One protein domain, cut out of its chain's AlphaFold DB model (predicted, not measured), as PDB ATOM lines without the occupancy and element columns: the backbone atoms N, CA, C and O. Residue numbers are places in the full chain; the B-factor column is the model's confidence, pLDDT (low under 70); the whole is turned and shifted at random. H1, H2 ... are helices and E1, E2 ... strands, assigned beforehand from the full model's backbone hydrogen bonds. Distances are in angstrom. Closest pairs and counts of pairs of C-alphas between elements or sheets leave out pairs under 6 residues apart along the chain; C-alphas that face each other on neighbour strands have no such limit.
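What this domain is: This is residues 147 to 223 and 236 to 251 of the 263 residues of an uncharacterized protein of Jimgerdemannia flammicorona (UniProt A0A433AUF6). H5 lies in the middle of a small helical body, with the longest helix, H6, side by side with it and running back the opposite way, and with H1 packed steeply on its first residues, 207 to 211; after H1 the chain turns through the short H2, which packs on residues 214 to 218 of H5, and H3 folds back near H1, running the opposite way. From this helical body a loop reaches out and folds back, with H4 lying out near its far end, away from the other helices, and E1 on the way back to H5. The printed part has 93 residues, with six named helices and one named strand in the order H1, H2, H3, H4, E1, H5, H6, and is mostly helix. The whole is only just compact, close to loose, with a radius of gyration of the C-alphas of 14.7 A, and is elongated, spanning 49 by 27 by 24 A.

Where its parts are: H1 is residues 150 to 159, 14.0 A long, and begins at C-alpha 150 at (165.022, 167.517, 91.410). H2 is residues 163 to 166, 5.2 A, and H3 is residues 169 to 177, 12.3 A. H4, residues 188 to 195, is 10.4 A long, with C-alpha 188 at (175.176, 174.380, 103.456). The strand E1, residues 203 to 205, is 6.4 A long, and H5, residues 207 to 218, is 16.1 A. H6, residues 236 to 251, is the longest helix at 22.3 A and ends at C-alpha 251 at (157.996, 183.395, 81.281).

How they stand to each other: H5 is the hub, touching three helices. With residues 207 to 211 alone it touches H1, the closest C-alphas being those of Leu 153 and Pro 207, 5.1 A apart, at a steep tilt of 56 degrees, the same way. With residues 214 to 218 alone it touches H2, closest at the C-alphas of Lys 164 and Leu 218, 6.8 A apart. H6 touches H5 at a shallow tilt of 28 degrees, opposite ways, closest at the C-alphas of Ala 213 and Ile 244, 6.0 A apart. H1 and H2 touch only at the corner by their link, closest at the C-alphas of Leu 157 and Arg 166, 5.6 A apart. H1 and H3 are close but not clearly touching, closest at the C-alphas of Leu 157 and Ile 169, 7.3 A apart, at a shallow tilt of 10 degrees, opposite ways. H2 and H3 meet only through their link, as do E1 and H5. H4 touches no helix and is apart from E1, which pairs with no named strand. In H1, H3, H4, H5 and H6 every O i to N i+4 pair is within hydrogen-bond range; H2 is too short for such a pair, and its 1 pair of O i to N i+3 is within range.

The domain as a whole: The two C-alphas farthest apart are those of Leu 196 and Ile 223, 49.5 A. Residues 224 to 235 are not printed, and C-alphas 223 and 236 are 10.3 A apart across this cut, which lies in the link from H5 to H6. Of the links that are printed whole, those from H3 to H4 and H4 to E1 are short and the others tight. The mean pLDDT of the printed part is 75.3, and residues 186 to 195, 197 to 202, 221 to 223 and 236 to 251 are under 70.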
ATOM      1  N   ALA A 147     171.138 172.080  85.605       84.38
ATOM      2  CA  ALA A 147     170.748 171.529  86.894       84.38
ATOM      3  C   ALA A 147     169.304 171.874  87.232       84.38
ATOM      4  O   ALA A 147     168.851 172.992  87.025       84.38
ATOM      5  N   VAL A 148     168.587 170.914  87.808       84.81
ATOM      6  CA  VAL A 148     167.194 171.097  88.235       84.81
ATOM      7  C   VAL A 148     167.067 170.911  89.738       84.81
ATOM      8  O   VAL A 148     167.777 170.100  90.347       84.81
ATOM      9  N   ASN A 149     166.121 171.616  90.357       86.50
ATOM     10  CA  ASN A 149     165.664 171.243  91.693       86.50
ATOM     11  C   ASN A 149     164.851 169.950  91.581       86.50
ATOM     12  O   ASN A 149     163.632 169.949  91.406       86.50
ATOM     13  N   PHE A 150     165.573 168.836  91.659       85.38
ATOM     14  CA  PHE A 150     165.022 167.517  91.410       85.38
ATOM     15  C   PHE A 150     163.900 167.154  92.382       85.38
ATOM     16  O   PHE A 150     162.932 166.520  91.983       85.38
ATOM     17  N   ARG A 151     163.981 167.604  93.641       86.56
ATOM     18  CA  ARG A 151     162.937 167.351  94.640       86.56
ATOM     19  C   ARG A 151     161.623 168.026  94.254       86.56
ATOM     20  O   ARG A 151     160.580 167.380  94.296       86.56
ATOM     21  N   ALA A 152     161.682 169.299  93.867       86.62
ATOM     22  CA  ALA A 152     160.505 170.046  93.437       86.62
ATOM     23  C   ALA A 152     159.919 169.471  92.138       86.62
ATOM     24  O   ALA A 152     158.712 169.257  92.046       86.62
ATOM     25  N   LEU A 153     160.778 169.139  91.170       87.50
ATOM     26  CA  LEU A 153     160.353 168.517  89.917       87.50
ATOM     27  C   LEU A 153     159.709 167.141  90.149       87.50
ATOM     28  O   LEU A 153     158.680 166.836  89.555       87.50
ATOM     29  N   MET A 154     160.274 166.326  91.040       88.50
ATOM     30  CA  MET A 154     159.729 165.008  91.363       88.50
ATOM     31  C   MET A 154     158.363 165.102  92.040       88.50
ATOM     32  O   MET A 154     157.459 164.350  91.687       88.50
ATOM     33  N   ALA A 155     158.198 166.046  92.972       89.19
ATOM     34  CA  ALA A 155     156.908 166.309  93.601       89.19
ATOM     35  C   ALA A 155     155.847 166.670  92.549       89.19
ATOM     36  O   ALA A 155     154.781 166.062  92.532       89.19
ATOM     37  N   ALA A 156     156.178 167.564  91.611       87.62
ATOM     38  CA  ALA A 156     155.276 167.946  90.527       87.62
ATOM     39  C   ALA A 156     154.933 166.773  89.586       87.62
ATOM     40  O   ALA A 156     153.788 166.620  89.174       87.62
ATOM     41  N   LEU A 157     155.905 165.912  89.254       88.19
ATOM     42  CA  LEU A 157     155.671 164.747  88.390       88.19
ATOM     43  C   LEU A 157     154.818 163.662  89.061       88.19
ATOM     44  O   LEU A 157     154.052 162.991  88.372       88.19
ATOM     45  N   LEU A 158     154.962 163.469  90.376       90.44
ATOM     46  CA  LEU A 158     154.159 162.515  91.147       90.44
ATOM     47  C   LEU A 158     152.712 162.990  91.316       90.44
ATOM     48  O   LEU A 158     151.794 162.175  91.196       90.44
ATOM     49  N   ASP A 159     152.532 164.291  91.546       90.06
ATOM     50  CA  ASP A 159     151.226 164.939  91.696       90.06
ATOM     51  C   ASP A 159     150.476 165.083  90.358       90.06
ATOM     52  O   ASP A 159     149.250 165.175  90.313       90.06
ATOM     53  N   ALA A 160     151.196 165.023  89.233       86.44
ATOM     54  CA  ALA A 160     150.597 165.138  87.913       86.44
ATOM     55  C   ALA A 160     149.542 164.034  87.651       86.44
ATOM     56  O   ALA A 160     149.829 162.834  87.787       86.44
ATOM     57  N   PRO A 161     148.331 164.393  87.177       81.81
ATOM     58  CA  PRO A 161     147.279 163.416  86.897       81.81
ATOM     59  C   PRO A 161     147.631 162.506  85.709       81.81
ATOM     60  O   PRO A 161     147.147 161.374  85.609       81.81
ATOM     61  N   GLN A 162     148.504 162.957  84.804       86.69
ATOM     62  CA  GLN A 162     148.850 162.225  83.594       86.69
ATOM     63  C   GLN A 162     149.879 161.116  83.866       86.69
ATOM     64  O   GLN A 162     151.046 161.364  84.166       86.69
ATOM     65  N   ARG A 163     149.485 159.860  83.616       87.06
ATOM     66  CA  ARG A 163     150.357 158.675  83.763       87.06
ATOM     67  C   ARG A 163     151.665 158.771  82.962       87.06
ATOM     68  O   ARG A 163     152.686 158.270  83.420       87.06
ATOM     69  N   LYS A 164     151.658 159.438  81.801       80.75
ATOM     70  CA  LYS A 164     152.863 159.648  80.975       80.75
ATOM     71  C   LYS A 164     153.964 160.424  81.710       80.75
ATOM     72  O   LYS A 164     155.127 160.082  81.548       80.75
ATOM     73  N   LEU A 165     153.603 161.417  82.527       83.31
ATOM     74  CA  LEU A 165     154.565 162.209  83.302       83.31
ATOM     75  C   LEU A 165     155.177 161.385  84.434       83.31
ATOM     76  O   LEU A 165     156.396 161.351  84.579       83.31
ATOM     77  N   ARG A 166     154.352 160.616  85.154       87.19
ATOM     78  CA  ARG A 166     154.838 159.662  86.163       87.19
ATOM     79  C   ARG A 166     155.783 158.617  85.567       87.19
ATOM     80  O   ARG A 166     156.801 158.291  86.165       87.19
ATOM     81  N   ASN A 167     155.505 158.148  84.352       86.50
ATOM     82  CA  ASN A 167     156.368 157.193  83.654       86.50
ATOM     83  C   ASN A 167     157.719 157.791  83.208       86.50
ATOM     84  O   ASN A 167     158.626 157.031  82.880       86.50
ATOM     85  N   ALA A 168     157.880 159.119  83.198       84.38
ATOM     86  CA  ALA A 168     159.144 159.772  82.849       84.38
ATOM     87  C   ALA A 168     160.134 159.851  84.026       84.38
ATOM     88  O   ALA A 168     161.328 160.055  83.813       84.38
ATOM     89  N   ILE A 169     159.664 159.634  85.259       87.44
ATOM     90  CA  ILE A 169     160.475 159.610  86.485       87.44
ATOM     91  C   ILE A 169     161.692 158.667  86.396       87.44
ATOM     92  O   ILE A 169     162.798 159.120  86.702       87.44
ATOM     93  N   PRO A 170     161.566 157.384  85.992       88.12
ATOM     94  CA  PRO A 170     162.725 156.494  85.883       88.12
ATOM     95  C   PRO A 170     163.748 156.980  84.849       88.12
ATOM     96  O   PRO A 170     164.947 156.913  85.104       88.12
ATOM     97  N   ILE A 171     163.286 157.542  83.728       85.06
ATOM     98  CA  ILE A 171     164.155 158.092  82.678       85.06
ATOM     99  C   ILE A 171     164.923 159.305  83.212       85.06
ATOM    100  O   ILE A 171     166.132 159.412  83.031       85.06
ATOM    101  N   LEU A 172     164.241 160.206  83.921       85.25
ATOM    102  CA  LEU A 172     164.870 161.383  84.515       85.25
ATOM    103  C   LEU A 172     165.913 160.997  85.578       85.25
ATOM    104  O   LEU A 172     167.003 161.566  85.599       85.25
ATOM    105  N   ASN A 173     165.612 159.996  86.413       86.31
ATOM    106  CA  ASN A 173     166.568 159.432  87.371       86.31
ATOM    107  C   ASN A 173     167.817 158.890  86.671       86.31
ATOM    108  O   ASN A 173     168.931 159.191  87.095       86.31
ATOM    109  N   GLN A 174     167.638 158.133  85.588       87.19
ATOM    110  CA  GLN A 174     168.746 157.598  84.805       87.19
ATOM    111  C   GLN A 174     169.623 158.722  84.230       87.19
ATOM    112  O   GLN A 174     170.838 158.695  84.393       87.19
ATOM    113  N   ILE A 175     169.026 159.754  83.626       83.06
ATOM    114  CA  ILE A 175     169.760 160.896  83.046       83.06
ATOM    115  C   ILE A 175     170.590 161.641  84.110       83.06
ATOM    116  O   ILE A 175     171.696 162.114  83.830       83.06
ATOM    117  N   ILE A 176     170.075 161.740  85.339       83.69
ATOM    118  CA  ILE A 176     170.793 162.337  86.472       83.69
ATOM    119  C   ILE A 176     171.947 161.441  86.930       83.69
ATOM    120  O   ILE A 176     173.051 161.944  87.149       83.69
ATOM    121  N   GLN A 177     171.713 160.130  87.051       82.56
ATOM    122  CA  GLN A 177     172.741 159.146  87.414       82.56
ATOM    123  C   GLN A 177     173.879 159.103  86.387       82.56
ATOM    124  O   GLN A 177     175.043 159.032  86.770       82.56
ATOM    125  N   GLU A 178     173.557 159.235  85.099       83.31
ATOM    126  CA  GLU A 178     174.523 159.343  83.997       83.31
ATOM    127  C   GLU A 178     175.320 160.657  84.003       83.31
ATOM    128  O   GLU A 178     176.221 160.843  83.190       83.31
ATOM    129  N   GLY A 179     174.996 161.600  84.888       79.56
ATOM    130  CA  GLY A 179     175.731 162.851  84.980       79.56
ATOM    131  C   GLY A 179     175.366 163.880  83.905       79.56
ATOM    132  O   GLY A 179     176.078 164.870  83.765       79.56
ATOM    133  N   ARG A 180     174.272 163.692  83.153       79.50
ATOM    134  CA  ARG A 180     173.880 164.621  82.073       79.50
ATOM    135  C   ARG A 180     173.110 165.844  82.572       79.50
ATOM    136  O   ARG A 180     173.187 166.899  81.956       79.50
ATOM    137  N   ILE A 181     172.370 165.701  83.674       82.31
ATOM    138  CA  ILE A 181     171.625 166.784  84.339       82.31
ATOM    139  C   ILE A 181     172.062 166.855  85.798       82.31
ATOM    140  O   ILE A 181     172.124 165.836  86.486       82.31
ATOM    141  N   GLY A 182     172.458 168.039  86.254       82.12
ATOM    142  CA  GLY A 182     172.842 168.330  87.631       82.12
ATOM    143  C   GLY A 182     171.633 168.349  88.563       82.12
ATOM    144  O   GLY A 182     170.491 168.549  88.150       82.12
ATOM    145  N   VAL A 183     171.879 168.144  89.852       82.69
ATOM    146  CA  VAL A 183     170.849 168.318  90.880       82.69
ATOM    147  C   VAL A 183     171.219 169.547  91.678       82.69
ATOM    148  O   VAL A 183     172.282 169.577  92.299       82.69
ATOM    149  N   VAL A 184     170.328 170.536  91.700       79.94
ATOM    150  CA  VAL A 184     170.504 171.721  92.536       79.94
ATOM    151  C   VAL A 184     170.479 171.276  93.992       79.94
ATOM    152  O   VAL A 184     169.431 170.947  94.551       79.94
ATOM    153  N   ARG A 185     171.657 171.242  94.615       70.56
ATOM    154  CA  ARG A 185     171.804 170.955  96.041       70.56
ATOM    155  C   ARG A 185     171.546 172.238  96.819       70.56
ATOM    156  O   ARG A 185     172.439 173.058  97.002       70.56
ATOM    157  N   SER A 186     170.313 172.421  97.275       62.59
ATOM    158  CA  SER A 186     169.978 173.464  98.245       62.59
ATOM    159  C   SER A 186     170.505 173.070  99.632       62.59
ATOM    160  O   SER A 186     170.151 172.006 100.137       62.59
ATOM    161  N   GLY A 187     171.349 173.909 100.242       65.62
ATOM    162  CA  GLY A 187     171.856 173.723 101.608       65.62
ATOM    163  C   GLY A 187     173.326 174.111 101.791       65.62
ATOM    164  O   GLY A 187     174.018 174.468 100.837       65.62
ATOM    165  N   ILE A 188     173.814 173.998 103.031       64.12
ATOM    166  CA  ILE A 188     175.176 174.380 103.456       64.12
ATOM    167  C   ILE A 188     176.254 173.718 102.581       64.12
ATOM    168  O   ILE A 188     177.204 174.369 102.164       64.12
ATOM    169  N   MET A 189     176.068 172.447 102.216       59.34
ATOM    170  CA  MET A 189     177.017 171.701 101.380       59.34
ATOM    171  C   MET A 189     177.158 172.278  99.958       59.34
ATOM    172  O   MET A 189     178.243 172.235  99.382       59.34
ATOM    173  N   GLY A 190     176.081 172.835  99.391       65.69
ATOM    174  CA  GLY A 190     176.122 173.514  98.092       65.69
ATOM    175  C   GLY A 190     176.814 174.875  98.180       65.69
ATOM    176  O   GLY A 190     177.602 175.227  97.306       65.69
ATOM    177  N   ALA A 191     176.595 175.612  99.274       64.50
ATOM    178  CA  ALA A 191     177.295 176.869  99.534       64.50
ATOM    179  C   ALA A 191     178.809 176.654  99.712       64.50
ATOM    180  O   ALA A 191     179.601 177.386  99.126       64.50
ATOM    181  N   ILE A 192     179.210 175.607 100.442       67.06
ATOM    182  CA  ILE A 192     180.620 175.245 100.648       67.06
ATOM    183  C   ILE A 192     181.292 174.864  99.324       67.06
ATOM    184  O   ILE A 192     182.395 175.322  99.048       67.06
ATOM    185  N   ARG A 193     180.640 174.068  98.470       67.31
ATOM    186  CA  ARG A 193     181.210 173.691  97.164       67.31
ATOM    187  C   ARG A 193     181.366 174.870  96.210       67.31
ATOM    188  O   ARG A 193     182.387 174.945  95.531       67.31
ATOM    189  N   ARG A 194     180.401 175.799  96.195       67.50
ATOM    190  CA  ARG A 194     180.516 177.068  95.454       67.50
ATOM    191  C   ARG A 194     181.647 177.933  95.999       67.50
ATOM    192  O   ARG A 194     182.424 178.463  95.217       67.50
ATOM    193  N   TYR A 195     181.762 178.038  97.324       69.38
ATOM    194  CA  TYR A 195     182.836 178.786  97.980       69.38
ATOM    195  C   TYR A 195     184.223 178.207  97.667       69.38
ATOM    196  O   TYR A 195     185.162 178.952  97.416       69.38
ATOM    197  N   LEU A 196     184.343 176.878  97.624       75.44
ATOM    198  CA  LEU A 196     185.584 176.180  97.286       75.44
ATOM    199  C   LEU A 196     185.872 176.128  95.773       75.44
ATOM    200  O   LEU A 196     186.892 175.568  95.382       75.44
ATOM    201  N   GLY A 197     184.988 176.660  94.918       64.00
ATOM    202  CA  GLY A 197     185.146 176.613  93.459       64.00
ATOM    203  C   GLY A 197     185.139 175.196  92.873       64.00
ATOM    204  O   GLY A 197     185.697 174.978  91.804       64.00
ATOM    205  N   ILE A 198     184.553 174.225  93.586       66.75
ATOM    206  CA  ILE A 198     184.560 172.800  93.207       66.75
ATOM    207  C   ILE A 198     183.398 172.465  92.266       66.75
ATOM    208  O   ILE A 198     183.515 171.562  91.439       66.75
ATOM    209  N   ASP A 199     182.265 173.157  92.402       60.75
ATOM    210  CA  ASP A 199     181.132 172.948  91.501       60.75
ATOM    211  C   ASP A 199     181.318 173.794  90.235       60.75
ATOM    212  O   ASP A 199     181.471 175.018  90.295       60.75
ATOM    213  N   TYR A 200     181.270 173.117  89.086       56.97
ATOM    214  CA  TYR A 200     181.068 173.757  87.791       56.97
ATOM    215  C   TYR A 200     179.789 174.597  87.864       56.97
ATOM    216  O   TYR A 200     178.824 174.218  88.532       56.97
ATOM    217  N   MET A 201     179.802 175.767  87.226       60.41
ATOM    218  CA  MET A 201     178.643 176.656  87.172       60.41
ATOM    219  C   MET A 201     177.527 175.936  86.416       60.41
ATOM    220  O   MET A 201     177.485 175.985  85.195       60.41
ATOM    221  N   ASP A 202     176.679 175.198  87.121       69.25
ATOM    222  CA  ASP A 202     175.519 174.558  86.521       69.25
ATOM    223  C   ASP A 202     174.484 175.637  86.168       69.25
ATOM    224  O   ASP A 202     174.159 176.501  86.990       69.25
ATOM    225  N   PHE A 203     173.921 175.558  84.963       74.69
ATOM    226  CA  PHE A 203     172.810 176.417  84.565       74.69
ATOM    227  C   PHE A 203     171.535 175.910  85.242       74.69
ATOM    228  O   PHE A 203     171.058 174.812  84.947       74.69
ATOM    229  N   VAL A 204     170.995 176.683  86.183       78.62
ATOM    230  CA  VAL A 204     169.830 176.262  86.964       78.62
ATOM    231  C   VAL A 204     168.547 176.470  86.165       78.62
ATOM    232  O   VAL A 204     168.187 177.597  85.849       78.62
ATOM    233  N   ILE A 205     167.838 175.375  85.907       80.94
ATOM    234  CA  ILE A 205     166.498 175.364  85.323       80.94
ATOM    235  C   ILE A 205     165.486 175.250  86.463       80.94
ATOM    236  O   ILE A 205     165.558 174.343  87.305       80.94
ATOM    237  N   ASP A 206     164.530 176.169  86.494       80.12
ATOM    238  CA  ASP A 206     163.444 176.156  87.459       80.12
ATOM    239  C   ASP A 206     162.485 174.971  87.205       80.12
ATOM    240  O   ASP A 206     162.304 174.522  86.068       80.12
ATOM    241  N   PRO A 207     161.861 174.410  88.259       83.56
ATOM    242  CA  PRO A 207     160.956 173.271  88.110       83.56
ATOM    243  C   PRO A 207     159.804 173.486  87.109       83.56
ATOM    244  O   PRO A 207     159.536 172.545  86.360       83.56
ATOM    245  N   PRO A 208     159.146 174.664  87.037       80.50
ATOM    246  CA  PRO A 208     158.137 174.943  86.012       80.50
ATOM    247  C   PRO A 208     158.668 174.818  84.581       80.50
ATOM    248  O   PRO A 208     158.057 174.119  83.771       80.50
ATOM    249  N   MET A 209     159.821 175.413  84.266       78.00
ATOM    250  CA  MET A 209     160.424 175.307  82.933       78.00
ATOM    251  C   MET A 209     160.828 173.869  82.593       78.00
ATOM    252  O   MET A 209     160.539 173.381  81.498       78.00
ATOM    253  N   ALA A 210     161.426 173.147  83.545       83.50
ATOM    254  CA  ALA A 210     161.752 171.731  83.373       83.50
ATOM    255  C   ALA A 210     160.496 170.873  83.126       83.50
ATOM    256  O   ALA A 210     160.503 169.983  82.269       83.50
ATOM    257  N   LEU A 211     159.400 171.153  83.836       83.50
ATOM    258  CA  LEU A 211     158.121 170.476  83.641       83.50
ATOM    259  C   LEU A 211     157.501 170.817  82.278       83.50
ATOM    260  O   LEU A 211     156.983 169.923  81.604       83.50
ATOM    261  N   SER A 212     157.598 172.072  81.831       80.50
ATOM    262  CA  SER A 212     157.127 172.472  80.502       80.50
ATOM    263  C   SER A 212     157.910 171.766  79.393       80.50
ATOM    264  O   SER A 212     157.326 171.200  78.468       80.50
ATOM    265  N   ALA A 213     159.235 171.678  79.520       80.50
ATOM    266  CA  ALA A 213     160.064 170.932  78.579       80.50
ATOM    267  C   ALA A 213     159.684 169.439  78.549       80.50
ATOM    268  O   ALA A 213     159.477 168.872  77.475       80.50
ATOM    269  N   LEU A 214     159.521 168.801  79.714       81.00
ATOM    270  CA  LEU A 214     159.123 167.392  79.810       81.00
ATOM    271  C   LEU A 214     157.744 167.128  79.206       81.00
ATOM    272  O   LEU A 214     157.583 166.179  78.440       81.00
ATOM    273  N   THR A 215     156.752 167.957  79.528       80.44
ATOM    274  CA  THR A 215     155.407 167.829  78.951       80.44
ATOM    275  C   THR A 215     155.459 168.004  77.436       80.44
ATOM    276  O   THR A 215     154.895 167.190  76.708       80.44
ATOM    277  N   SER A 216     156.231 168.970  76.946       76.06
ATOM    278  CA  SER A 216     156.420 169.208  75.515       76.06
ATOM    279  C   SER A 216     157.009 168.001  74.788       76.06
ATOM    280  O   SER A 216     156.536 167.674  73.706       76.06
ATOM    281  N   VAL A 217     157.976 167.292  75.385       73.88
ATOM    282  CA  VAL A 217     158.518 166.039  74.822       73.88
ATOM    283  C   VAL A 217     157.503 164.899  74.891       73.88
ATOM    284  O   VAL A 217     157.290 164.193  73.911       73.88
ATOM    285  N   LEU A 218     156.887 164.672  76.053       77.12
ATOM    286  CA  LEU A 218     156.062 163.482  76.306       77.12
ATOM    287  C   LEU A 218     154.703 163.528  75.608       77.12
ATOM    288  O   LEU A 218     154.132 162.487  75.262       77.12
ATOM    289  N   PHE A 219     154.168 164.731  75.433       77.00
ATOM    290  CA  PHE A 219     152.935 164.984  74.696       77.00
ATOM    291  C   PHE A 219     153.208 165.425  73.266       77.00
ATOM    292  O   PHE A 219     152.279 165.812  72.561       77.00
ATOM    293  N   TYR A 220     154.460 165.304  72.822       71.69
ATOM    294  CA  TYR A 220     154.801 165.559  71.448       71.69
ATOM    295  C   TYR A 220     154.070 164.582  70.522       71.69
ATOM    296  O   TYR A 220     154.414 163.403  70.431       71.69
ATOM    297  N   MET A 221     153.046 165.076  69.828       61.72
ATOM    298  CA  MET A 221     152.421 164.364  68.724       61.72
ATOM    299  C   MET A 221     152.993 164.923  67.436       61.72
ATOM    300  O   MET A 221     152.673 166.038  67.026       61.72
ATOM    301  N   SER A 222     153.858 164.144  66.793       57.09
ATOM    302  CA  SER A 222     154.274 164.467  65.441       57.09
ATOM    303  C   SER A 222     153.056 164.390  64.535       57.09
ATOM    304  O   SER A 222     152.520 163.301  64.335       57.09
ATOM    305  N   ILE A 223     152.630 165.523  63.987       56.78
ATOM    306  CA  ILE A 223     151.701 165.530  62.863       56.78
ATOM    307  C   ILE A 223     152.527 165.057  61.663       56.78
ATOM    308  O   ILE A 223     153.447 165.769  61.248       56.78
ATOM    309  N   VAL A 236     161.135 166.104  66.009       64.50
ATOM    310  CA  VAL A 236     160.911 166.102  67.469       64.50
ATOM    311  C   VAL A 236     161.812 167.132  68.156       64.50
ATOM    312  O   VAL A 236     161.343 167.941  68.951       64.50
ATOM    313  N   ARG A 237     163.111 167.131  67.820       64.19
ATOM    314  CA  ARG A 237     164.081 168.087  68.377       64.19
ATOM    315  C   ARG A 237     163.722 169.529  68.034       64.19
ATOM    316  O   ARG A 237     163.749 170.367  68.923       64.19
ATOM    317  N   SER A 238     163.380 169.815  66.777       62.84
ATOM    318  CA  SER A 238     163.002 171.161  66.341       62.84
ATOM    319  C   SER A 238     161.796 171.671  67.119       62.84
ATOM    320  O   SER A 238     161.831 172.785  67.626       62.84
ATOM    321  N   GLN A 239     160.754 170.852  67.260       66.94
ATOM    322  CA  GLN A 239     159.540 171.276  67.947       66.94
ATOM    323  C   GLN A 239     159.741 171.429  69.456       66.94
ATOM    324  O   GLN A 239     159.195 172.355  70.054       66.94
ATOM    325  N   LEU A 240     160.579 170.579  70.060       67.44
ATOM    326  CA  LEU A 240     161.006 170.747  71.443       67.44
ATOM    327  C   LEU A 240     161.733 172.082  71.645       67.44
ATOM    328  O   LEU A 240     161.381 172.832  72.550       67.44
ATOM    329  N   TRP A 241     162.708 172.397  70.788       64.75
ATOM    330  CA  TRP A 241     163.435 173.665  70.854       64.75
ATOM    331  C   TRP A 241     162.515 174.866  70.656       64.75
ATOM    332  O   TRP A 241     162.583 175.807  71.439       64.75
ATOM    333  N   THR A 242     161.609 174.823  69.675       66.56
ATOM    334  CA  THR A 242     160.612 175.882  69.464       66.56
ATOM    335  C   THR A 242     159.763 176.110  70.710       66.56
ATOM    336  O   THR A 242     159.517 177.255  71.077       66.56
ATOM    337  N   LYS A 243     159.340 175.037  71.385       67.50
ATOM    338  CA  LYS A 243     158.492 175.136  72.571       67.50
ATOM    339  C   LYS A 243     159.254 175.634  73.801       67.50
ATOM    340  O   LYS A 243     158.767 176.543  74.459       67.50
ATOM    341  N   ILE A 244     160.463 175.125  74.055       63.19
ATOM    342  CA  ILE A 244     161.342 175.620  75.129       63.19
ATOM    343  C   ILE A 244     161.630 177.110  74.941       63.19
ATOM    344  O   ILE A 244     161.499 177.875  75.891       63.19
ATOM    345  N   LEU A 245     161.986 177.526  73.721       58.56
ATOM    346  CA  LEU A 245     162.228 178.933  73.415       58.56
ATOM    347  C   LEU A 245     160.959 179.752  73.657       58.56
ATOM    348  O   LEU A 245     160.999 180.700  74.431       58.56
ATOM    349  N   SER A 246     159.826 179.353  73.074       63.50
ATOM    350  CA  SER A 246     158.544 180.043  73.258       63.50
ATOM    351  C   SER A 246     158.165 180.211  74.731       63.50
ATOM    352  O   SER A 246     157.697 181.279  75.116       63.50
ATOM    353  N   ASP A 247     158.357 179.180  75.553       63.12
ATOM    354  CA  ASP A 247     158.027 179.229  76.976       63.12
ATOM    355  C   ASP A 247     159.009 180.113  77.747       63.12
ATOM    356  O   ASP A 247     158.579 180.900  78.584       63.12
ATOM    357  N   ALA A 248     160.305 180.062  77.428       56.91
ATOM    358  CA  ALA A 248     161.303 180.944  78.027       56.91
ATOM    359  C   ALA A 248     161.013 182.427  77.729       56.91
ATOM    360  O   ALA A 248     161.050 183.250  78.640       56.91
ATOM    361  N   PHE A 249     160.638 182.760  76.485       57.59
ATOM    362  CA  PHE A 249     160.210 184.114  76.110       57.59
ATOM    363  C   PHE A 249     158.883 184.520  76.780       57.59
ATOM    364  O   PHE A 249     158.691 185.689  77.091       57.59
ATOM    365  N   SER A 250     157.976 183.570  77.038       53.50
ATOM    366  CA  SER A 250     156.681 183.846  77.687       53.50
ATOM    367  C   SER A 250     156.795 184.018  79.205       53.50
ATOM    368  O   SER A 250     156.001 184.735  79.806       53.50
ATOM    369  N   LEU A 251     157.763 183.348  79.836       45.94
ATOM    370  CA  LEU A 251     157.996 183.395  81.281       45.94
ATOM    371  C   LEU A 251     158.850 184.595  81.713       45.94
ATOM    372  O   LEU A 251     158.942 184.855  82.910       45.94
TER     373      LEU A 251